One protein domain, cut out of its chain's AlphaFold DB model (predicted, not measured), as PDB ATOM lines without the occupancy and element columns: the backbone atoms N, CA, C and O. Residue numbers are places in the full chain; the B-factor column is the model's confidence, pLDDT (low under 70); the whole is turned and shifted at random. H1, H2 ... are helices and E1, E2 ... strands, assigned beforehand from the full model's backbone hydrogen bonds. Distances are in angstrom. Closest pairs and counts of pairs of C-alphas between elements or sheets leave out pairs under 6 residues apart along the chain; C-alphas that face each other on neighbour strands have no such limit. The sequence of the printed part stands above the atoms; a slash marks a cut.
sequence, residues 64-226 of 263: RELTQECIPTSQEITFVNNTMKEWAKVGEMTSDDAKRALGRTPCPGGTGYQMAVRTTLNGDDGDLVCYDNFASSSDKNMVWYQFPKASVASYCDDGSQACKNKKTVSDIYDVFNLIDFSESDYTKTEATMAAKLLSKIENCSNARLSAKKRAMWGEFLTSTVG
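AT A GLANCE: This is residues 64 to 226 of the 263 residues of an uncharacterized protein of Alphaproteobacteria bacterium (UniProt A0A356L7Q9). Short helix H4 forms the middle of the model, with H1 beside it, H2 and H5 packed on it at steep angles, and H6 packed on H5 towards one end of the longest axis. Towards the other end lies a small two-stranded hairpin, E1 and E2, with H3 beside E1, and a long loop, residues 121 to 151, leads from H3 back to E1. The printed part has 163 residues, with named elements in the order H1 H2 H3 E1 E2 H4 H5 H6; the class is mostly helix, and the sheet E1 - E2 is antiparallel. The whole is compact, with a radius of gyration of the C-alphas of 16.2 A and spans of 48 by 38 by 26 A.

IN THESE COORDINATES: Find C-alpha 74 at (-35.533, 3.753, 26.847); from there H1, residues 74 to 90, runs 25.0 A to C-alpha 90 at (-36.805, -19.560, 17.933). Next come H2, residues 95 to 102, and H3, residues 112 to 120. Go on to E1, residues 152 to 155, E2, residues 167 to 170, and H4, residues 172 to 178. H5, residues 188 to 204, measures 23.8 A, and H6, residues 211 to 226, runs 22.8 A to C-alpha 226 at (-48.785, 3.103, 1.238).

HOW THE PARTS SIT: Begin at H4, the hub, which touches three helices. H1 touches it with residues 77 to 84 alone, at a shallow tilt of 19 degrees, the same way; their closest C-alphas, Val 80 and Phe 176, are 5.9 A apart. H2 touches H4 at a steep tilt of 66 degrees, opposite ways, closest at the C-alphas of Ala 98 and Leu 178, 6.8 A. H5 touches H4 with residues 197 to 204 alone, about perpendicular at 75 degrees, closest at the C-alphas of Tyr 173 and Ile 201, 5.4 A. H6 touches H5 at a steep tilt of 54 degrees, opposite ways, closest at the C-alphas of Ala 195 and Trp 217, 5.9 A. H4 and H6 are only just apart, at 8.2 A. In the hairpin of E1 and E2, look for N 153 and O 169, 2.8 A apart and within hydrogen-bond range. H3 touches no helix; its closest C-alpha to E1 is that of Gln 114, 4.4 A from that of Ala 153. Every O i to N i+4 pair is within hydrogen-bond range in H2 and H6, against 12 of 13 in H1, 4 of 5 in H3, 2 of 3 in H4 and 12 of 13 in H5.

THE WHOLE: The C-alphas farthest apart, those of Asp 124 and Gly 226, are 50.3 A apart. The printed part has no cut. The links H3 to E1 and E1 to E2 are long. The mean pLDDT of the printed part is 75.1; 55 residues are under 70, among them residues 64 to 69, 121 to 128 and 202 to 226.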
ATOM      1  N   ARG A  64     -20.866  10.643  14.046       47.84
ATOM      2  CA  ARG A  64     -21.798   9.611  14.540       47.84
ATOM      3  C   ARG A  64     -21.805   9.491  16.066       47.84
ATOM      4  O   ARG A  64     -22.852   9.227  16.646       47.84
ATOM      5  N   GLU A  65     -20.675   9.764  16.717       48.06
ATOM      6  CA  GLU A  65     -20.555   9.871  18.180       48.06
ATOM      7  C   GLU A  65     -21.269  11.102  18.784       48.06
ATOM      8  O   GLU A  65     -21.390  11.195  20.005       48.06
ATOM      9  N   LEU A  66     -21.729  12.063  17.968       45.97
ATOM     10  CA  LEU A  66     -22.083  13.415  18.433       45.97
ATOM     11  C   LEU A  66     -23.506  13.897  18.096       45.97
ATOM     12  O   LEU A  66     -23.883  14.991  18.518       45.97
ATOM     13  N   THR A  67     -24.333  13.116  17.397       56.78
ATOM     14  CA  THR A  67     -25.719  13.518  17.088       56.78
ATOM     15  C   THR A  67     -26.729  12.861  18.028       56.78
ATOM     16  O   THR A  67     -26.749  11.640  18.162       56.78
ATOM     17  N   GLN A  68     -27.626  13.664  18.620       61.88
ATOM     18  CA  GLN A  68     -28.744  13.219  19.479       61.88
ATOM     19  C   GLN A  68     -29.570  12.063  18.881       61.88
ATOM     20  O   GLN A  68     -30.166  11.283  19.613       61.88
ATOM     21  N   GLU A  69     -29.588  11.927  17.553       66.62
ATOM     22  CA  GLU A  69     -30.259  10.845  16.826       66.62
ATOM     23  C   GLU A  69     -29.752   9.438  17.201       66.62
ATOM     24  O   GLU A  69     -30.550   8.498  17.283       66.62
ATOM     25  N   CYS A  70     -28.450   9.306  17.478       72.19
ATOM     26  CA  CYS A  70     -27.790   8.039  17.801       72.19
ATOM     27  C   CYS A  70     -27.859   7.675  19.287       72.19
ATOM     28  O   CYS A  70     -27.412   6.599  19.682       72.19
ATOM     29  N   ILE A  71     -28.433   8.551  20.116       80.06
ATOM     30  CA  ILE A  71     -28.729   8.234  21.508       80.06
ATOM     31  C   ILE A  71     -30.032   7.425  21.520       80.06
ATOM     32  O   ILE A  71     -31.077   7.934  21.093       80.06
ATOM     33  N   PRO A  72     -30.010   6.163  21.976       83.12
ATOM     34  CA  PRO A  72     -31.222   5.368  22.015       83.12
ATOM     35  C   PRO A  72     -32.162   5.833  23.120       83.12
ATOM     36  O   PRO A  72     -31.739   6.239  24.205       83.12
ATOM     37  N   THR A  73     -33.461   5.726  22.861       85.88
ATOM     38  CA  THR A  73     -34.475   5.962  23.894       85.88
ATOM     39  C   THR A  73     -34.657   4.723  24.770       85.88
ATOM     40  O   THR A  73     -34.387   3.597  24.349       85.88
ATOM     41  N   SER A  74     -35.199   4.893  25.980       86.38
ATOM     42  CA  SER A  74     -35.533   3.753  26.847       86.38
ATOM     43  C   SER A  74     -36.493   2.767  26.173       86.38
ATOM     44  O   SER A  74     -36.352   1.562  26.348       86.38
ATOM     45  N   GLN A  75     -37.432   3.266  25.360       84.56
ATOM     46  CA  GLN A  75     -38.361   2.427  24.597       84.56
ATOM     47  C   GLN A  75     -37.634   1.575  23.551       84.56
ATOM     48  O   GLN A  75     -37.923   0.388  23.439       84.56
ATOM     49  N   GLU A  76     -36.667   2.154  22.832       85.44
ATOM     50  CA  GLU A  76     -35.846   1.433  21.852       85.44
ATOM     51  C   GLU A  76     -35.051   0.305  22.530       85.44
ATOM     52  O   GLU A  76     -35.049  -0.825  22.048       85.44
ATOM     53  N   ILE A  77     -34.441   0.578  23.688       87.50
ATOM     54  CA  ILE A  77     -33.674  -0.420  24.453       87.50
ATOM     55  C   ILE A  77     -34.578  -1.555  24.941       87.50
ATOM     56  O   ILE A  77     -34.222  -2.729  24.818       87.50
ATOM     57  N   THR A  78     -35.745  -1.226  25.504       88.75
ATOM     58  CA  THR A  78     -36.715  -2.228  25.964       88.75
ATOM     59  C   THR A  78     -37.186  -3.101  24.810       88.75
ATOM     60  O   THR A  78     -37.219  -4.322  24.957       88.75
ATOM     61  N   PHE A  79     -37.500  -2.498  23.665       86.31
ATOM     62  CA  PHE A  79     -37.907  -3.232  22.476       86.31
ATOM     63  C   PHE A  79     -36.824  -4.200  22.016       86.31
ATOM     64  O   PHE A  79     -37.080  -5.396  21.995       86.31
ATOM     65  N   VAL A  80     -35.598  -3.727  21.762       89.12
ATOM     66  CA  VAL A  80     -34.499  -4.589  21.288       89.12
ATOM     67  C   VAL A  80     -34.233  -5.742  22.251       89.12
ATOM     68  O   VAL A  80     -34.071  -6.880  21.819       89.12
ATOM     69  N   ASN A  81     -34.237  -5.475  23.559       91.75
ATOM     70  CA  ASN A  81     -34.033  -6.517  24.558       91.75
ATOM     71  C   ASN A  81     -35.163  -7.553  24.564       91.75
ATOM     72  O   ASN A  81     -34.883  -8.743  24.680       91.75
ATOM     73  N   ASN A  82     -36.419  -7.138  24.410       87.31
ATOM     74  CA  ASN A  82     -37.542  -8.069  24.325       87.31
ATOM     75  C   ASN A  82     -37.517  -8.862  23.016       87.31
ATOM     76  O   ASN A  82     -37.647 -10.082  23.045       87.31
ATOM     77  N   THR A  83     -37.264  -8.205  21.883       83.94
ATOM     78  CA  THR A  83     -37.135  -8.872  20.585       83.94
ATOM     79  C   THR A  83     -35.992  -9.888  20.600       83.94
ATOM     80  O   THR A  83     -36.157 -10.984  20.081       83.94
ATOM     81  N   MET A  84     -34.865  -9.585  21.254       85.94
ATOM     82  CA  MET A  84     -33.765 -10.538  21.428       85.94
ATOM     83  C   MET A  84     -34.194 -11.765  22.240       85.94
ATOM     84  O   MET A  84     -33.852 -12.890  21.883       85.94
ATOM     85  N   LYS A  85     -34.967 -11.569  23.318       85.75
ATOM     86  CA  LYS A  85     -35.504 -12.680  24.116       85.75
ATOM     87  C   LYS A  85     -36.444 -13.563  23.306       85.75
ATOM     88  O   LYS A  85     -36.357 -14.780  23.431       85.75
ATOM     89  N   GLU A  86     -37.322 -12.975  22.497       80.38
ATOM     90  CA  GLU A  86     -38.215 -13.741  21.620       80.38
ATOM     91  C   GLU A  86     -37.437 -14.466  20.521       80.38
ATOM     92  O   GLU A  86     -37.646 -15.656  20.304       80.38
ATOM     93  N   TRP A  87     -36.474 -13.799  19.888       81.19
ATOM     94  CA  TRP A  87     -35.657 -14.401  18.837       81.19
ATOM     95  C   TRP A  87     -34.803 -15.564  19.357       81.19
ATOM     96  O   TRP A  87     -34.742 -16.619  18.728       81.19
ATOM     97  N   ALA A  88     -34.248 -15.441  20.564       79.94
ATOM     98  CA  ALA A  88     -33.528 -16.528  21.225       79.94
ATOM     99  C   ALA A  88     -34.393 -17.782  21.462       79.94
ATOM    100  O   ALA A  88     -33.854 -18.886  21.535       79.94
ATOM    101  N   LYS A  89     -35.725 -17.650  21.571       79.44
ATOM    102  CA  LYS A  89     -36.637 -18.803  21.710       79.44
ATOM    103  C   LYS A  89     -36.856 -19.555  20.400       79.44
ATOM    104  O   LYS A  89     -37.206 -20.729  20.457       79.44
ATOM    105  N   VAL A  90     -36.656 -18.910  19.249       76.06
ATOM    106  CA  VAL A  90     -36.805 -19.560  17.933       76.06
ATOM    107  C   VAL A  90     -35.680 -20.571  17.691       76.06
ATOM    108  O   VAL A  90     -35.892 -21.584  17.035       76.06
ATOM    109  N   GLY A  91     -34.501 -20.349  18.284       66.62
ATOM    110  CA  GLY A  91     -33.397 -21.315  18.271       66.62
ATOM    111  C   GLY A  91     -32.595 -21.363  16.966       66.62
ATOM    112  O   GLY A  91     -31.818 -22.292  16.771       66.62
ATOM    113  N   GLU A  92     -32.753 -20.373  16.084       69.62
ATOM    114  CA  GLU A  92     -31.998 -20.271  14.822       69.62
ATOM    115  C   GLU A  92     -30.514 -19.932  15.027       69.62
ATOM    116  O   GLU A  92     -29.686 -20.209  14.161       69.62
ATOM    117  N   MET A  93     -30.171 -19.333  16.169       75.50
ATOM    118  CA  MET A  93     -28.806 -18.961  16.532       75.50
ATOM    119  C   MET A  93     -28.532 -19.339  17.988       75.50
ATOM    120  O   MET A  93     -29.429 -19.254  18.824       75.50
ATOM    121  N   THR A  94     -27.300 -19.739  18.312       85.31
ATOM    122  CA  THR A  94     -26.858 -19.925  19.705       85.31
ATOM    123  C   THR A  94     -26.231 -18.646  20.275       85.31
ATOM    124  O   THR A  94     -25.838 -17.740  19.538       85.31
ATOM    125  N   SER A  95     -26.066 -18.556  21.599       84.50
ATOM    126  CA  SER A  95     -25.347 -17.433  22.227       84.50
ATOM    127  C   SER A  95     -23.887 -17.323  21.760       84.50
ATOM    128  O   SER A  95     -23.358 -16.213  21.656       84.50
ATOM    129  N   ASP A  96     -23.242 -18.445  21.435       84.81
ATOM    130  CA  ASP A  96     -21.873 -18.479  20.909       84.81
ATOM    131  C   ASP A  96     -21.786 -17.981  19.461       84.81
ATOM    132  O   ASP A  96     -20.817 -17.311  19.087       84.81
ATOM    133  N   ASP A  97     -22.807 -18.249  18.650       83.94
ATOM    134  CA  ASP A  97     -22.909 -17.694  17.300       83.94
ATOM    135  C   ASP A  97     -23.147 -16.180  17.351       83.94
ATOM    136  O   ASP A  97     -22.482 -15.431  16.633       83.94
ATOM    137  N   ALA A  98     -24.000 -15.708  18.270       83.56
ATOM    138  CA  ALA A  98     -24.226 -14.281  18.504       83.56
ATOM    139  C   ALA A  98     -22.935 -13.566  18.943       83.56
ATOM    140  O   ALA A  98     -22.596 -12.500  18.426       83.56
ATOM    141  N   LYS A  99     -22.162 -14.187  19.843       85.19
ATOM    142  CA  LYS A  99     -20.829 -13.719  20.252       85.19
ATOM    143  C   LYS A  99     -19.883 -13.600  19.054       85.19
ATOM    144  O   LYS A  99     -19.214 -12.580  18.888       85.19
ATOM    145  N   ARG A 100     -19.834 -14.632  18.203       85.25
ATOM    146  CA  ARG A 100     -18.987 -14.655  17.000       85.25
ATOM    147  C   ARG A 100     -19.396 -13.580  15.997       85.25
ATOM    148  O   ARG A 100     -18.522 -12.921  15.447       85.25
ATOM    149  N   ALA A 101     -20.697 -13.380  15.797       83.31
ATOM    150  CA  ALA A 101     -21.238 -12.366  14.899       83.31
ATOM    151  C   ALA A 101     -20.937 -10.936  15.379       83.31
ATOM    152  O   ALA A 101     -20.631 -10.071  14.563       83.31
ATOM    153  N   LEU A 102     -20.969 -10.695  16.694       81.69
ATOM    154  CA  LEU A 102     -20.564  -9.412  17.272       81.69
ATOM    155  C   LEU A 102     -19.052  -9.182  17.249       81.69
ATOM    156  O   LEU A 102     -18.624  -8.038  17.368       81.69
ATOM    157  N   GLY A 103     -18.247 -10.247  17.184       83.38
ATOM    158  CA  GLY A 103     -16.794 -10.166  17.342       83.38
ATOM    159  C   GLY A 103     -16.347  -9.707  18.736       83.38
ATOM    160  O   GLY A 103     -15.188  -9.360  18.918       83.38
ATOM    161  N   ARG A 104     -17.251  -9.692  19.722       83.81
ATOM    162  CA  ARG A 104     -17.033  -9.190  21.088       83.81
ATOM    163  C   ARG A 104     -17.236 -10.319  22.095       83.81
ATOM    164  O   ARG A 104     -17.817 -11.352  21.769       83.81
ATOM    165  N   THR A 105     -16.780 -10.144  23.328       86.69
ATOM    166  CA  THR A 105     -17.036 -11.087  24.429       86.69
ATOM    167  C   THR A 105     -18.042 -10.501  25.427       86.69
ATOM    168  O   THR A 105     -18.152  -9.277  25.521       86.69
ATOM    169  N   PRO A 106     -18.792 -11.335  26.174       89.25
ATOM    170  CA  PRO A 106     -19.607 -10.844  27.278       89.25
ATOM    171  C   PRO A 106     -18.742 -10.175  28.345       89.25
ATOM    172  O   PRO A 106     -17.635 -10.639  28.633       89.25
ATOM    173  N   CYS A 107     -19.261  -9.124  28.971       87.19
ATOM    174  CA  CYS A 107     -18.559  -8.449  30.046       87.19
ATOM    175  C   CYS A 107     -18.375  -9.375  31.259       87.19
ATOM    176  O   CYS A 107     -19.327 -10.048  31.670       87.19
ATOM    177  N   PRO A 108     -17.171  -9.409  31.863       80.62
ATOM    178  CA  PRO A 108     -16.936 -10.153  33.092       80.62
ATOM    179  C   PRO A 108     -17.881  -9.695  34.205       80.62
ATOM    180  O   PRO A 108     -18.193  -8.502  34.323       80.62
ATOM    181  N   GLY A 109     -18.299 -10.634  35.056       69.56
ATOM    182  CA  GLY A 109     -19.185 -10.343  36.182       69.56
ATOM    183  C   GLY A 109     -18.675  -9.163  37.019       69.56
ATOM    184  O   GLY A 109     -17.540  -9.174  37.484       69.56
ATOM    185  N   GLY A 110     -19.517  -8.139  37.187       65.75
ATOM    186  CA  GLY A 110     -19.233  -6.964  38.020       65.75
ATOM    187  C   GLY A 110     -18.653  -5.737  37.305       65.75
ATOM    188  O   GLY A 110     -18.587  -4.681  37.927       65.75
ATOM    189  N   THR A 111     -18.278  -5.826  36.024       75.25
ATOM    190  CA  THR A 111     -17.812  -4.654  35.247       75.25
ATOM    191  C   THR A 111     -18.926  -4.076  34.374       75.25
ATOM    192  O   THR A 111     -19.257  -2.898  34.498       75.25
ATOM    193  N   GLY A 112     -19.573  -4.910  33.561       85.56
ATOM    194  CA  GLY A 112     -20.652  -4.499  32.659       85.56
ATOM    195  C   GLY A 112     -20.216  -3.510  31.567       85.56
ATOM    196  O   GLY A 112     -19.125  -2.931  31.606       85.56
ATOM    197  N   TYR A 113     -21.093  -3.286  30.590       87.06
ATOM    198  CA  TYR A 113     -20.821  -2.458  29.408       87.06
ATOM    199  C   TYR A 113     -20.348  -1.040  29.768       87.06
ATOM    200  O   TYR A 113     -19.372  -0.523  29.225       87.06
ATOM    201  N   GLN A 114     -20.999  -0.422  30.756       86.62
ATOM    202  CA  GLN A 114     -20.695   0.930  31.227       86.62
ATOM    203  C   GLN A 114     -19.252   1.090  31.726       86.62
ATOM    204  O   GLN A 114     -18.647   2.142  31.496       86.62
ATOM    205  N   MET A 115     -18.698   0.095  32.424       83.62
ATOM    206  CA  MET A 115     -17.303   0.155  32.868       83.62
ATOM    207  C   MET A 115     -16.351  -0.212  31.743       83.62
ATOM    208  O   MET A 115     -15.314   0.425  31.621       83.62
ATOM    209  N   ALA A 116     -16.715  -1.174  30.896       84.19
ATOM    210  CA  ALA A 116     -15.894  -1.580  29.764       84.19
ATOM    211  C   ALA A 116     -15.610  -0.422  28.804       84.19
ATOM    212  O   ALA A 116     -14.454  -0.184  28.458       84.19
ATOM    213  N   VAL A 117     -16.638   0.363  28.458       82.19
ATOM    214  CA  VAL A 117     -16.474   1.585  27.656       82.19
ATOM    215  C   VAL A 117     -15.492   2.544  28.328       82.19
ATOM    216  O   VAL A 117     -14.586   3.064  27.689       82.19
ATOM    217  N   ARG A 118     -15.626   2.748  29.640       78.69
ATOM    218  CA  ARG A 118     -14.780   3.690  30.385       78.69
ATOM    219  C   ARG A 118     -13.332   3.224  30.514       78.69
ATOM    220  O   ARG A 118     -12.438   4.059  30.476       78.69
ATOM    221  N   THR A 119     -13.091   1.926  30.670       76.44
ATOM    222  CA  THR A 119     -11.734   1.369  30.725       76.44
ATOM    223  C   THR A 119     -11.059   1.439  29.362       76.44
ATOM    224  O   THR A 119      -9.902   1.828  29.292       76.44
ATOM    225  N   THR A 120     -11.796   1.154  28.285       76.19
ATOM    226  CA  THR A 120     -11.263   1.194  26.912       76.19
ATOM    227  C   THR A 120     -10.810   2.604  26.524       76.19
ATOM    228  O   THR A 120      -9.778   2.761  25.893       76.19
ATOM    229  N   LEU A 121     -11.516   3.647  26.978       67.69
ATOM    230  CA  LEU A 121     -11.111   5.046  26.764       67.69
ATOM    231  C   LEU A 121      -9.814   5.445  27.489       67.69
ATOM    232  O   LEU A 121      -9.222   6.465  27.151       67.69
ATOM    233  N   ASN A 122      -9.402   4.675  28.498       63.09
ATOM    234  CA  ASN A 122      -8.171   4.889  29.258       63.09
ATOM    235  C   ASN A 122      -7.051   3.903  28.866       63.09
ATOM    236  O   ASN A 122      -5.980   3.946  29.470       63.09
ATOM    237  N   GLY A 123      -7.317   2.981  27.934       56.38
ATOM    238  CA  GLY A 123      -6.377   1.964  27.464       56.38
ATOM    239  C   GLY A 123      -5.774   2.318  26.106       56.38
ATOM    240  O   GLY A 123      -6.273   3.201  25.411       56.38
ATOM    241  N   ASP A 124      -4.698   1.625  25.729       45.00
ATOM    242  CA  ASP A 124      -4.102   1.749  24.396       45.00
ATOM    243  C   ASP A 124      -5.078   1.238  23.313       45.00
ATOM    244  O   ASP A 124      -5.792   0.252  23.513       45.00
ATOM    245  N   ASP A 125      -5.108   1.922  22.164       42.94
ATOM    246  CA  ASP A 125      -6.005   1.651  21.034       42.94
ATOM    247  C   ASP A 125      -5.939   0.174  20.589       42.94
ATOM    248  O   ASP A 125      -4.979  -0.257  19.943       42.94
ATOM    249  N   GLY A 126      -6.973  -0.618  20.897       45.91
ATOM    250  CA  GLY A 126      -7.052  -2.006  20.425       45.91
ATOM    251  C   GLY A 126      -8.106  -2.900  21.077       45.91
ATOM    252  O   GLY A 126      -8.516  -3.883  20.457       45.91
ATOM    253  N   ASP A 127      -8.584  -2.573  22.280       52.81
ATOM    254  CA  ASP A 127      -9.539  -3.432  22.984       52.81
ATOM    255  C   ASP A 127     -10.980  -3.247  22.482       52.81
ATOM    256  O   ASP A 127     -11.553  -2.155  22.479       52.81
ATOM    257  N   LEU A 128     -11.600  -4.355  22.066       65.81
ATOM    258  CA  LEU A 128     -13.023  -4.391  21.744       65.81
ATOM    259  C   LEU A 128     -13.836  -4.331  23.039       65.81
ATOM    260  O   LEU A 128     -13.757  -5.230  23.878       65.81
ATOM    261  N   VAL A 129     -14.666  -3.296  23.170       82.88
ATOM    262  CA  VAL A 129     -15.603  -3.144  24.290       82.88
ATOM    263  C   VAL A 129     -16.478  -4.401  24.388       82.88
ATOM    264  O   VAL A 129     -17.134  -4.774  23.416       82.88
ATOM    265  N   CYS A 130     -16.496  -5.064  25.546       86.69
ATOM    266  CA  CYS A 130     -17.372  -6.217  25.793       86.69
ATOM    267  C   CYS A 130     -18.861  -5.832  25.710       86.69
ATOM    268  O   CYS A 130     -19.189  -4.653  25.669       86.69
ATOM    269  N   TYR A 131     -19.778  -6.803  25.696       89.00
ATOM    270  CA  TYR A 131     -21.231  -6.558  25.717       89.00
ATOM    271  C   TYR A 131     -21.890  -7.125  26.982       89.00
ATOM    272  O   TYR A 131     -21.422  -8.115  27.543       89.00
ATOM    273  N   ASP A 132     -23.000  -6.539  27.431       91.94
ATOM    274  CA  ASP A 132     -23.784  -7.123  28.527       91.94
ATOM    275  C   ASP A 132     -24.619  -8.302  28.024       91.94
ATOM    276  O   ASP A 132     -25.100  -8.292  26.899       91.94
ATOM    277  N   ASN A 133     -24.861  -9.306  28.861       91.75
ATOM    278  CA  ASN A 133     -25.825 -10.371  28.581       91.75
ATOM    279  C   ASN A 133     -26.974 -10.345  29.600       91.75
ATOM    280  O   ASN A 133     -26.971  -9.579  30.567       91.75
ATOM    281  N   PHE A 134     -27.983 -11.188  29.394       89.75
ATOM    282  CA  PHE A 134     -29.106 -11.326  30.325       89.75
ATOM    283  C   PHE A 134     -28.764 -12.121  31.593       89.75
ATOM    284  O   PHE A 134     -29.687 -12.584  32.254       89.75
ATOM    285  N   ALA A 135     -27.486 -12.285  31.958       83.19
ATOM    286  CA  ALA A 135     -27.048 -13.204  33.008       83.19
ATOM    287  C   ALA A 135     -27.380 -12.754  34.451       83.19
ATOM    288  O   ALA A 135     -26.520 -12.730  35.333       83.19
ATOM    289  N   SER A 136     -28.635 -12.392  34.717       78.69
ATOM    290  CA  SER A 136     -29.185 -12.178  36.049       78.69
ATOM    291  C   SER A 136     -29.617 -13.502  36.677       78.69
ATOM    292  O   SER A 136     -29.977 -14.467  36.001       78.69
ATOM    293  N   SER A 137     -29.647 -13.541  38.009       69.88
ATOM    294  CA  SER A 137     -30.135 -14.700  38.764       69.88
ATOM    295  C   SER A 137     -31.576 -15.090  38.410       69.88
ATOM    296  O   SER A 137     -31.900 -16.275  38.447       69.88
ATOM    297  N   SER A 138     -32.416 -14.122  38.029       76.25
ATOM    298  CA  SER A 138     -33.801 -14.340  37.586       76.25
ATOM    299  C   SER A 138     -33.912 -15.105  36.267       76.25
ATOM    300  O   SER A 138     -34.895 -15.807  36.051       76.25
ATOM    301  N   ASP A 139     -32.904 -14.994  35.400       78.88
ATOM    302  CA  ASP A 139     -32.974 -15.467  34.018       78.88
ATOM    303  C   ASP A 139     -32.142 -16.746  33.818       78.88
ATOM    304  O   ASP A 139     -32.062 -17.253  32.706       78.88
ATOM    305  N   LYS A 140     -31.555 -17.318  34.883       80.50
ATOM    306  CA  LYS A 140     -30.590 -18.439  34.827       80.50
ATOM    307  C   LYS A 140     -31.067 -19.677  34.055       80.50
ATOM    308  O   LYS A 140     -30.244 -20.392  33.493       80.50
ATOM    309  N   ASN A 141     -32.374 -19.923  34.030       82.56
ATOM    310  CA  ASN A 141     -32.976 -21.073  33.346       82.56
ATOM    311  C   ASN A 141     -33.613 -20.705  31.996       82.56
ATOM    312  O   ASN A 141     -34.281 -21.534  31.386       82.56
ATOM    313  N   MET A 142     -33.459 -19.461  31.552       87.00
ATOM    314  CA  MET A 142     -34.072 -18.971  30.328       87.00
ATOM    315  C   MET A 142     -33.137 -19.171  29.138       87.00
ATOM    316  O   MET A 142     -31.928 -18.982  29.244       87.00
ATOM    317  N   VAL A 143     -33.702 -19.488  27.971       84.81
ATOM    318  CA  VAL A 143     -32.929 -19.730  26.736       84.81
ATOM    319  C   VAL A 143     -32.109 -18.512  26.290       84.81
ATOM    320  O   VAL A 143     -31.036 -18.656  25.716       84.81
ATOM    321  N   TRP A 144     -32.561 -17.303  26.632       87.12
ATOM    322  CA  TRP A 144     -31.865 -16.049  26.332       87.12
ATOM    323  C   TRP A 144     -30.791 -15.663  27.360       87.12
ATOM    324  O   TRP A 144     -30.159 -14.626  27.196       87.12
ATOM    325  N   TYR A 145     -30.566 -16.449  28.423       87.50
ATOM    326  CA  TYR A 145     -29.680 -16.092  29.547       87.50
ATOM    327  C   TYR A 145     -28.292 -15.595  29.112       87.50
ATOM    328  O   TYR A 145     -27.766 -14.630  29.663       87.50
ATOM    329  N   GLN A 146     -27.705 -16.239  28.100       89.56
ATOM    330  CA  GLN A 146     -26.369 -15.906  27.593       89.56
ATOM    331  C   GLN A 146     -26.378 -14.996  26.359       89.56
ATOM    332  O   GLN A 146     -25.308 -14.656  25.850       89.56
ATOM    333  N   PHE A 147     -27.552 -14.608  25.860       91.69
ATOM    334  CA  PHE A 147     -27.642 -13.747  24.688       91.69
ATOM    335  C   PHE A 147     -27.233 -12.306  25.012       91.69
ATOM    336  O   PHE A 147     -27.389 -11.868  26.159       91.69
ATOM    337  N   PRO A 148     -26.724 -11.561  24.012       92.12
ATOM    338  CA  PRO A 148     -26.412 -10.147  24.164       92.12
ATOM    339  C   PRO A 148     -27.640  -9.334  24.576       92.12
ATOM    340  O   PRO A 148     -28.739  -9.529  24.066       92.12
ATOM    341  N   LYS A 149     -27.426  -8.386  25.476       92.88
ATOM    342  CA  LYS A 149     -28.398  -7.423  25.967       92.88
ATOM    343  C   LYS A 149     -27.939  -6.037  25.524       92.88
ATOM    344  O   LYS A 149     -26.802  -5.656  25.778       92.88
ATOM    345  N   ALA A 150     -28.833  -5.289  24.888       91.44
ATOM    346  CA  ALA A 150     -28.575  -3.915  24.486       91.44
ATOM    347  C   ALA A 150     -28.365  -3.029  25.720       91.44
ATOM    348  O   ALA A 150     -29.218  -2.988  26.620       91.44
ATOM    349  N   SER A 151     -27.255  -2.295  25.708       89.50
ATOM    350  CA  SER A 151     -26.788  -1.466  26.809       89.50
ATOM    351  C   SER A 151     -26.352  -0.079  26.344       89.50
ATOM    352  O   SER A 151     -26.075   0.193  25.174       89.50
ATOM    353  N   VAL A 152     -26.327   0.846  27.300       87.62
ATOM    354  CA  VAL A 152     -25.909   2.233  27.104       87.62
ATOM    355  C   VAL A 152     -24.830   2.547  28.123       87.62
ATOM    356  O   VAL A 152     -24.946   2.174  29.290       87.62
ATOM    357  N   ALA A 153     -23.797   3.254  27.686       85.31
ATOM    358  CA  ALA A 153     -22.767   3.792  28.550       85.31
ATOM    359  C   ALA A 153     -22.721   5.312  28.409       85.31
ATOM    360  O   ALA A 153     -22.712   5.845  27.302       85.31
ATOM    361  N   SER A 154     -22.658   6.006  29.541       84.81
ATOM    362  CA  SER A 154     -22.328   7.430  29.583       84.81
ATOM    363  C   SER A 154     -20.916   7.626  30.116       84.81
ATOM    364  O   SER A 154     -20.587   7.102  31.180       84.81
ATOM    365  N   TYR A 155     -20.079   8.381  29.419       79.56
ATOM    366  CA  TYR A 155     -18.682   8.575  29.798       79.56
ATOM    367  C   TYR A 155     -18.252  10.035  29.682       79.56
ATOM    368  O   TYR A 155     -18.915  10.856  29.050       79.56
ATOM    369  N   CYS A 156     -17.143  10.348  30.338       82.06
ATOM    370  CA  CYS A 156     -16.449  11.623  30.233       82.06
ATOM    371  C   CYS A 156     -15.267  11.477  29.276       82.06
ATOM    372  O   CYS A 156     -14.693  10.393  29.209       82.06
ATOM    373  N   ASP A 157     -14.898  12.539  28.560       76.75
ATOM    374  CA  ASP A 157     -13.802  12.506  27.573       76.75
ATOM    375  C   ASP A 157     -12.459  12.028  28.154       76.75
ATOM    376  O   ASP A 157     -11.620  11.514  27.426       76.75
ATOM    377  N   ASP A 158     -12.281  12.167  29.466       72.44
ATOM    378  CA  ASP A 158     -11.124  11.738  30.253       72.44
ATOM    379  C   ASP A 158     -11.339  10.396  30.988       72.44
ATOM    380  O   ASP A 158     -10.605  10.062  31.915       72.44
ATOM    381  N   GLY A 159     -12.413   9.661  30.677       68.00
ATOM    382  CA  GLY A 159     -12.775   8.394  31.322       68.00
ATOM    383  C   GLY A 159     -13.280   8.505  32.774       68.00
ATOM    384  O   GLY A 159     -13.671   7.493  33.385       68.00
ATOM    385  N   SER A 160     -13.330   9.714  33.344       73.25
ATOM    386  CA  SER A 160     -13.746   9.956  34.730       73.25
ATOM    387  C   SER A 160     -15.217   9.581  34.999       73.25
ATOM    388  O   SER A 160     -16.026   9.374  34.091       73.25
ATOM    389  N   GLN A 161     -15.582   9.425  36.281       70.38
ATOM    390  CA  GLN A 161     -16.962   9.087  36.685       70.38
ATOM    391  C   GLN A 161     -17.925  10.280  36.574       70.38
ATOM    392  O   GLN A 161     -19.137  10.112  36.374       70.38
ATOM    393  N   ALA A 162     -17.393  11.488  36.740       80.69
ATOM    394  CA  ALA A 162     -18.172  12.696  36.913       80.69
ATOM    395  C   ALA A 162     -17.550  13.848  36.123       80.69
ATOM    396  O   ALA A 162     -16.467  14.326  36.436       80.69
ATOM    397  N   CYS A 163     -18.299  14.327  35.140       81.94
ATOM    398  CA  CYS A 163     -18.013  15.524  34.371       81.94
ATOM    399  C   CYS A 163     -19.341  16.185  33.998       81.94
ATOM    400  O   CYS A 163     -20.402  15.552  34.023       81.94
ATOM    401  N   LYS A 164     -19.278  17.471  33.644       80.88
ATOM    402  CA  LYS A 164     -20.457  18.256  33.261       80.88
ATOM    403  C   LYS A 164     -21.035  17.829  31.907       80.88
ATOM    404  O   LYS A 164     -22.249  17.831  31.741       80.88
ATOM    405  N   ASN A 165     -20.174  17.433  30.970       81.31
ATOM    406  CA  ASN A 165     -20.549  17.091  29.600       81.31
ATOM    407  C   ASN A 165     -20.271  15.607  29.351       81.31
ATOM    408  O   ASN A 165     -19.191  15.244  28.893       81.31
ATOM    409  N   LYS A 166     -21.233  14.747  29.697       81.69
ATOM    410  CA  LYS A 166     -21.135  13.313  29.412       81.69
ATOM    411  C   LYS A 166     -21.494  13.041  27.954       81.69
ATOM    412  O   LYS A 166     -22.461  13.600  27.441       81.69
ATOM    413  N   LYS A 167     -20.742  12.149  27.323       78.31
ATOM    414  CA  LYS A 167     -21.095  11.527  26.046       78.31
ATOM    415  C   LYS A 167     -21.816  10.217  26.299       78.31
ATOM    416  O   LYS A 167     -21.619   9.593  27.341       78.31
ATOM    417  N   THR A 168     -22.637   9.805  25.344       80.31
ATOM    418  CA  THR A 168     -23.408   8.569  25.428       80.31
ATOM    419  C   THR A 168     -23.125   7.711  24.212       80.31
ATOM    420  O   THR A 168     -23.202   8.186  23.085       80.31
ATOM    421  N   VAL A 169     -22.832   6.438  24.455       80.00
ATOM    422  CA  VAL A 169     -22.673   5.413  23.423       80.00
ATOM    423  C   VAL A 169     -23.521   4.205  23.768       80.00
ATOM    424  O   VAL A 169     -23.808   3.937  24.936       80.00
ATOM    425  N   SER A 170     -23.925   3.459  22.752       83.75
ATOM    426  CA  SER A 170     -24.742   2.266  22.921       83.75
ATOM    427  C   SER A 170     -24.376   1.220  21.890       83.75
ATOM    428  O   SER A 170     -24.043   1.559  20.759       83.75
ATOM    429  N   ASP A 171     -24.488  -0.044  22.280       85.25
ATOM    430  CA  ASP A 171     -24.352  -1.184  21.380       85.25
ATOM    431  C   ASP A 171     -25.703  -1.710  20.870       85.25
ATOM    432  O   ASP A 171     -25.755  -2.731  20.187       85.25
ATOM    433  N   ILE A 172     -26.799  -1.001  21.162       88.62
ATOM    434  CA  ILE A 172     -28.166  -1.375  20.785       88.62
ATOM    435  C   ILE A 172     -28.306  -1.707  19.300       88.62
ATOM    436  O   ILE A 172     -28.990  -2.666  18.954       88.62
ATOM    437  N   TYR A 173     -27.669  -0.935  18.422       84.62
ATOM    438  CA  TYR A 173     -27.792  -1.113  16.979       84.62
ATOM    439  C   TYR A 173     -27.048  -2.362  16.508       84.62
ATOM    440  O   TYR A 173     -27.555  -3.084  15.656       84.62
ATOM    441  N   ASP A 174     -25.903  -2.672  17.120       84.00
ATOM    442  CA  ASP A 174     -25.148  -3.892  16.836       84.00
ATOM    443  C   ASP A 174     -25.904  -5.125  17.350       84.00
ATOM    444  O   ASP A 174     -26.012  -6.126  16.645       84.00
ATOM    445  N   VAL A 175     -26.493  -5.032  18.549       87.56
ATOM    446  CA  VAL A 175     -27.324  -6.089  19.146       87.56
ATOM    447  C   VAL A 175     -28.593  -6.320  18.321       87.56
ATOM    448  O   VAL A 175     -28.913  -7.461  17.993       87.56
ATOM    449  N   PHE A 176     -29.292  -5.258  17.915       88.19
ATOM    450  CA  PHE A 176     -30.460  -5.367  17.040       88.19
ATOM    451  C   PHE A 176     -30.082  -5.919  15.662       88.19
ATOM    452  O   PHE A 176     -30.863  -6.648  15.051       88.19
ATOM    453  N   ASN A 177     -28.864  -5.649  15.174       85.25
ATOM    454  CA  ASN A 177     -28.384  -6.187  13.904       85.25
ATOM    455  C   ASN A 177     -28.196  -7.722  13.913       85.25
ATOM    456  O   ASN A 177     -28.170  -8.313  12.835       85.25
ATOM    457  N   LEU A 178     -28.196  -8.385  15.072       84.31
ATOM    458  CA  LEU A 178     -28.172  -9.852  15.164       84.31
ATOM    459  C   LEU A 178     -29.528 -10.514  14.895       84.31
ATOM    460  O   LEU A 178     -29.573 -11.619  14.372       84.31
ATOM    461  N   ILE A 179     -30.622  -9.843  15.259       82.38
ATOM    462  CA  ILE A 179     -31.972 -10.422  15.249       82.38
ATOM    463  C   ILE A 179     -32.438 -10.636  13.811       82.38
ATOM    464  O   ILE A 179     -32.430  -9.679  13.039       82.38
ATOM    465  N   ASP A 180     -32.875 -11.842  13.455       75.50
ATOM    466  CA  ASP A 180     -33.165 -12.200  12.057       75.50
ATOM    467  C   ASP A 180     -34.645 -12.478  11.749       75.50
ATOM    468  O   ASP A 180     -34.988 -13.283  10.881       75.50
ATOM    469  N   PHE A 181     -35.536 -11.768  12.435       70.12
ATOM    470  CA  PHE A 181     -36.961 -11.756  12.109       70.12
ATOM    471  C   PHE A 181     -37.245 -11.165  10.725       70.12
ATOM    472  O   PHE A 181     -36.431 -10.445  10.157       70.12
ATOM    473  N   SER A 182     -38.400 -11.508  10.172       67.38
ATOM    474  CA  SER A 182     -38.987 -10.978   8.942       67.38
ATOM    475  C   SER A 182     -40.052  -9.918   9.255       67.38
ATOM    476  O   SER A 182     -40.467  -9.772  10.403       67.38
ATOM    477  N   GLU A 183     -40.529  -9.171   8.249       64.19
ATOM    478  CA  GLU A 183     -41.609  -8.184   8.448       64.19
ATOM    479  C   GLU A 183     -42.864  -8.818   9.074       64.19
ATOM    480  O   GLU A 183     -43.462  -8.223   9.968       64.19
ATOM    481  N   SER A 184     -43.230 -10.038   8.665       70.12
ATOM    482  CA  SER A 184     -44.419 -10.735   9.176       70.12
ATOM    483  C   SER A 184     -44.337 -11.132  10.648       70.12
ATOM    484  O   SER A 184     -45.371 -11.420  11.248       70.12
ATOM    485  N   ASP A 185     -43.138 -11.136  11.232       68.38
ATOM    486  CA  ASP A 185     -42.939 -11.441  12.649       68.38
ATOM    487  C   ASP A 185     -43.217 -10.224  13.546       68.38
ATOM    488  O   ASP A 185     -43.302 -10.359  14.766       68.38
ATOM    489  N   TYR A 186     -43.381  -9.034  12.954       66.44
ATOM    490  CA  TYR A 186     -43.675  -7.800  13.668       66.44
ATOM    491  C   TYR A 186     -45.144  -7.398  13.536       66.44
ATOM    492  O   TYR A 186     -45.735  -7.387  12.455       66.44
ATOM    493  N   THR A 187     -45.736  -6.943  14.640       70.31
ATOM    494  CA  THR A 187     -46.980  -6.169  14.566       70.31
ATOM    495  C   THR A 187     -46.724  -4.812  13.899       70.31
ATOM    496  O   THR A 187     -45.594  -4.335  13.835       70.31
ATOM    497  N   LYS A 188     -47.770  -4.108  13.449       60.53
ATOM    498  CA  LYS A 188     -47.621  -2.790  12.790       60.53
ATOM    499  C   LYS A 188     -46.859  -1.757  13.638       60.53
ATOM    500  O   LYS A 188     -46.053  -0.983  13.118       60.53
ATOM    501  N   THR A 189     -47.104  -1.739  14.948       61.28
ATOM    502  CA  THR A 189     -46.421  -0.831  15.883       61.28
ATOM    503  C   THR A 189     -44.943  -1.196  16.024       61.28
ATOM    504  O   THR A 189     -44.079  -0.319  16.031       61.28
ATOM    505  N   GLU A 190     -44.634  -2.489  16.082       67.94
ATOM    506  CA  GLU A 190     -43.261  -2.983  16.176       67.94
ATOM    507  C   GLU A 190     -42.498  -2.814  14.868       67.94
ATOM    508  O   GLU A 190     -41.339  -2.428  14.906       67.94
ATOM    509  N   ALA A 191     -43.156  -2.995  13.723       68.06
ATOM    510  CA  ALA A 191     -42.609  -2.728  12.398       68.06
ATOM    511  C   ALA A 191     -42.149  -1.269  12.275       68.06
ATOM    512  O   ALA A 191     -41.062  -0.993  11.776       68.06
ATOM    513  N   THR A 192     -42.919  -0.326  12.830       67.19
ATOM    514  CA  THR A 192     -42.527   1.093  12.881       67.19
ATOM    515  C   THR A 192     -41.260   1.296  13.722       67.19
ATOM    516  O   THR A 192     -40.359   2.046  13.337       67.19
ATOM    517  N   MET A 193     -41.157   0.613  14.866       73.75
ATOM    518  CA  MET A 193     -39.977   0.692  15.730       73.75
ATOM    519  C   MET A 193     -38.755  -0.002  15.111       73.75
ATOM    520  O   MET A 193     -37.659   0.556  15.139       73.75
ATOM    521  N   ALA A 194     -38.942  -1.167  14.494       72.44
ATOM    522  CA  ALA A 194     -37.923  -1.908  13.764       72.44
ATOM    523  C   ALA A 194     -37.395  -1.093  12.576       72.44
ATOM    524  O   ALA A 194     -36.185  -0.952  12.434       72.44
ATOM    525  N   ALA A 195     -38.270  -0.463  11.788       69.19
ATOM    526  CA  ALA A 195     -37.881   0.423  10.691       69.19
ATOM    527  C   ALA A 195     -37.049   1.618  11.179       69.19
ATOM    528  O   ALA A 195     -36.017   1.947  10.585       69.19
ATOM    529  N   LYS A 196     -37.444   2.232  12.303       74.81
ATOM    530  CA  LYS A 196     -36.671   3.306  12.943       74.81
ATOM    531  C   LYS A 196     -35.279   2.822  13.360       74.81
ATOM    532  O   LYS A 196     -34.295   3.514  13.119       74.81
ATOM    533  N   LEU A 197     -35.179   1.635  13.956       78.75
ATOM    534  CA  LEU A 197     -33.906   1.044  14.373       78.75
ATOM    535  C   LEU A 197     -33.025   0.641  13.182       78.75
ATOM    536  O   LEU A 197     -31.820   0.870  13.232       78.75
ATOM    537  N   LEU A 198     -33.606   0.113  12.100       76.81
ATOM    538  CA  LEU A 198     -32.897  -0.194  10.851       76.81
ATOM    539  C   LEU A 198     -32.303   1.069  10.222       76.81
ATOM    540  O   LEU A 198     -31.122   1.077   9.880       76.81
ATOM    541  N   SER A 199     -33.074   2.159  10.161       73.12
ATOM    542  CA  SER A 199     -32.572   3.462   9.710       73.12
ATOM    543  C   SER A 199     -31.428   3.966  10.594       73.12
ATOM    544  O   SER A 199     -30.436   4.490  10.091       73.12
ATOM    545  N   LYS A 200     -31.536   3.787  11.916       77.56
ATOM    546  CA  LYS A 200     -30.473   4.170  12.848       77.56
ATOM    547  C   LYS A 200     -29.238   3.276  12.743       77.56
ATOM    548  O   LYS A 200     -28.154   3.776  12.997       77.56
ATOM    549  N   ILE A 201     -29.332   2.009  12.333       75.81
ATOM    550  CA  ILE A 201     -28.138   1.181  12.085       75.81
ATOM    551  C   ILE A 201     -27.284   1.799  10.971       75.81
ATOM    552  O   ILE A 201     -26.075   1.934  11.141       75.81
ATOM    553  N   GLU A 202     -27.884   2.234   9.860       69.50
ATOM    554  CA  GLU A 202     -27.115   2.815   8.747       69.50
ATOM    555  C   GLU A 202     -26.335   4.074   9.149       69.50
ATOM    556  O   GLU A 202     -25.194   4.287   8.711       69.50
ATOM    557  N   ASN A 203     -26.942   4.875  10.027       67.62
ATOM    558  CA  ASN A 203     -26.395   6.146  10.475       67.62
ATOM    559  C   ASN A 203     -25.488   6.003  11.702       67.62
ATOM    560  O   ASN A 203     -24.462   6.666  11.755       67.62
ATOM    561  N   CYS A 204     -25.819   5.135  12.656       66.69
ATOM    562  CA  CYS A 204     -25.266   5.140  14.015       66.69
ATOM    563  C   CYS A 204     -24.506   3.863  14.406       66.69
ATOM    564  O   CYS A 204     -23.848   3.862  15.442       66.69
ATOM    565  N   SER A 205     -24.574   2.781  13.622       65.00
ATOM    566  CA  SER A 205     -23.822   1.547  13.892       65.00
ATOM    567  C   SER A 205     -22.534   1.480  13.068       65.00
ATOM    568  O   SER A 205     -22.434   2.012  11.956       65.00
ATOM    569  N   ASN A 206     -21.536   0.785  13.617       55.84
ATOM    570  CA  ASN A 206     -20.333   0.384  12.885       55.84
ATOM    571  C   ASN A 206     -20.602  -0.816  11.958       55.84
ATOM    572  O   ASN A 206     -19.857  -1.047  11.003       55.84
ATOM    573  N   ALA A 207     -21.675  -1.570  12.210       58.59
ATOM    574  CA  ALA A 207     -22.105  -2.678  11.381       58.59
ATOM    575  C   ALA A 207     -22.890  -2.177  10.159       58.59
ATOM    576  O   ALA A 207     -23.773  -1.325  10.243       58.59
ATOM    577  N   ARG A 208     -22.595  -2.748   8.988       61.06
ATOM    578  CA  ARG A 208     -23.429  -2.552   7.797       61.06
ATOM    579  C   ARG A 208     -24.654  -3.462   7.891       61.06
ATOM    580  O   ARG A 208     -24.514  -4.629   8.254       61.06
ATOM    581  N   LEU A 209     -25.824  -2.959   7.488       60.22
ATOM    582  CA  LEU A 209     -27.022  -3.793   7.346       60.22
ATOM    583  C   LEU A 209     -26.748  -4.998   6.434       60.22
ATOM    584  O   LEU A 209     -26.132  -4.861   5.367       60.22
ATOM    585  N   SER A 210     -27.239  -6.169   6.845       65.50
ATOM    586  CA  SER A 210     -27.259  -7.367   6.005       65.50
ATOM    587  C   SER A 210     -28.204  -7.177   4.810       65.50
ATOM    588  O   SER A 210     -29.091  -6.322   4.829       65.50
ATOM    589  N   ALA A 211     -28.040  -7.981   3.753       61.91
ATOM    590  CA  ALA A 211     -28.915  -7.913   2.577       61.91
ATOM    591  C   ALA A 211     -30.398  -8.131   2.940       61.91
ATOM    592  O   ALA A 211     -31.253  -7.384   2.470       61.91
ATOM    593  N   LYS A 212     -30.682  -9.083   3.841       64.31
ATOM    594  CA  LYS A 212     -32.030  -9.362   4.360       64.31
ATOM    595  C   LYS A 212     -32.625  -8.156   5.095       64.31
ATOM    596  O   LYS A 212     -33.762  -7.777   4.836       64.31
ATOM    597  N   LYS A 213     -31.840  -7.475   5.934       66.94
ATOM    598  CA  LYS A 213     -32.302  -6.277   6.652       66.94
ATOM    599  C   LYS A 213     -32.485  -5.054   5.767       66.94
ATOM    600  O   LYS A 213     -33.389  -4.267   6.016       66.94
ATOM    601  N   ARG A 214     -31.675  -4.902   4.716       64.44
ATOM    602  CA  ARG A 214     -31.906  -3.860   3.703       64.44
ATOM    603  C   ARG A 214     -33.197  -4.093   2.923       64.44
ATOM    604  O   ARG A 214     -33.905  -3.129   2.659       64.44
ATOM    605  N   ALA A 215     -33.501  -5.346   2.575       63.78
ATOM    606  CA  ALA A 215     -34.759  -5.694   1.915       63.78
ATOM    607  C   ALA A 215     -35.958  -5.354   2.813       63.78
ATOM    608  O   ALA A 215     -36.819  -4.581   2.405       63.78
ATOM    609  N   MET A 216     -35.925  -5.804   4.069       63.09
ATOM    610  CA  MET A 216     -36.955  -5.504   5.067       63.09
ATOM    611  C   MET A 216     -37.118  -3.998   5.321       63.09
ATOM    612  O   MET A 216     -38.231  -3.496   5.424       63.09
ATOM    613  N   TRP A 217     -36.016  -3.245   5.389       63.47
ATOM    614  CA  TRP A 217     -36.078  -1.788   5.510       63.47
ATOM    615  C   TRP A 217     -36.786  -1.144   4.310       63.47
ATOM    616  O   TRP A 217     -37.643  -0.281   4.495       63.47
ATOM    617  N   GLY A 218     -36.479  -1.594   3.089       51.06
ATOM    618  CA  GLY A 218     -37.163  -1.144   1.877       51.06
ATOM    619  C   GLY A 218     -38.660  -1.472   1.871       51.06
ATOM    620  O   GLY A 218     -39.473  -0.631   1.479       51.06
ATOM    621  N   GLU A 219     -39.034  -2.656   2.356       59.12
ATOM    622  CA  GLU A 219     -40.429  -3.090   2.497       59.12
ATOM    623  C   GLU A 219     -41.180  -2.240   3.531       59.12
ATOM    624  O   GLU A 219     -42.221  -1.672   3.194       59.12
ATOM    625  N   PHE A 220     -40.605  -2.010   4.718       62.53
ATOM    626  CA  PHE A 220     -41.196  -1.143   5.745       62.53
ATOM    627  C   PHE A 220     -41.394   0.303   5.281       62.53
ATOM    628  O   PHE A 220     -42.413   0.927   5.589       62.53
ATOM    629  N   LEU A 221     -40.432   0.863   4.541       54.56
ATOM    630  CA  LEU A 221     -40.569   2.207   3.974       54.56
ATOM    631  C   LEU A 221     -41.707   2.258   2.950       54.56
ATOM    632  O   LEU A 221     -42.499   3.200   2.944       54.56
ATOM    633  N   THR A 222     -41.827   1.228   2.116       51.69
ATOM    634  CA  THR A 222     -42.870   1.145   1.087       51.69
ATOM    635  C   THR A 222     -44.258   0.936   1.704       51.69
ATOM    636  O   THR A 222     -45.217   1.600   1.300       51.69
ATOM    637  N   SER A 223     -44.376   0.084   2.728       49.16
ATOM    638  CA  SER A 223     -45.638  -0.198   3.425       49.16
ATOM    639  C   SER A 223     -46.118   0.987   4.272       49.16
ATOM    640  O   SER A 223     -47.313   1.289   4.294       49.16
ATOM    641  N   THR A 224     -45.197   1.743   4.877       47.06
ATOM    642  CA  THR A 224     -45.516   2.965   5.636       47.06
ATOM    643  C   THR A 224     -46.009   4.096   4.726       47.06
ATOM    644  O   THR A 224     -46.970   4.786   5.069       47.06
ATOM    645  N   VAL A 225     -45.418   4.265   3.536       41.44
ATOM    646  CA  VAL A 225     -45.859   5.276   2.554       41.44
ATOM    647  C   VAL A 225     -47.203   4.895   1.908       41.44
ATOM    648  O   VAL A 225     -48.011   5.777   1.621       41.44
ATOM    649  N   GLY A 226     -47.494   3.599   1.742       39.12
ATOM    650  CA  GLY A 226     -48.785   3.103   1.238       39.12
ATOM    651  C   GLY A 226     -49.914   3.016   2.282       39.12
ATOM    652  O   GLY A 226     -51.082   2.917   1.910       39.12
TER     653      GLY A 226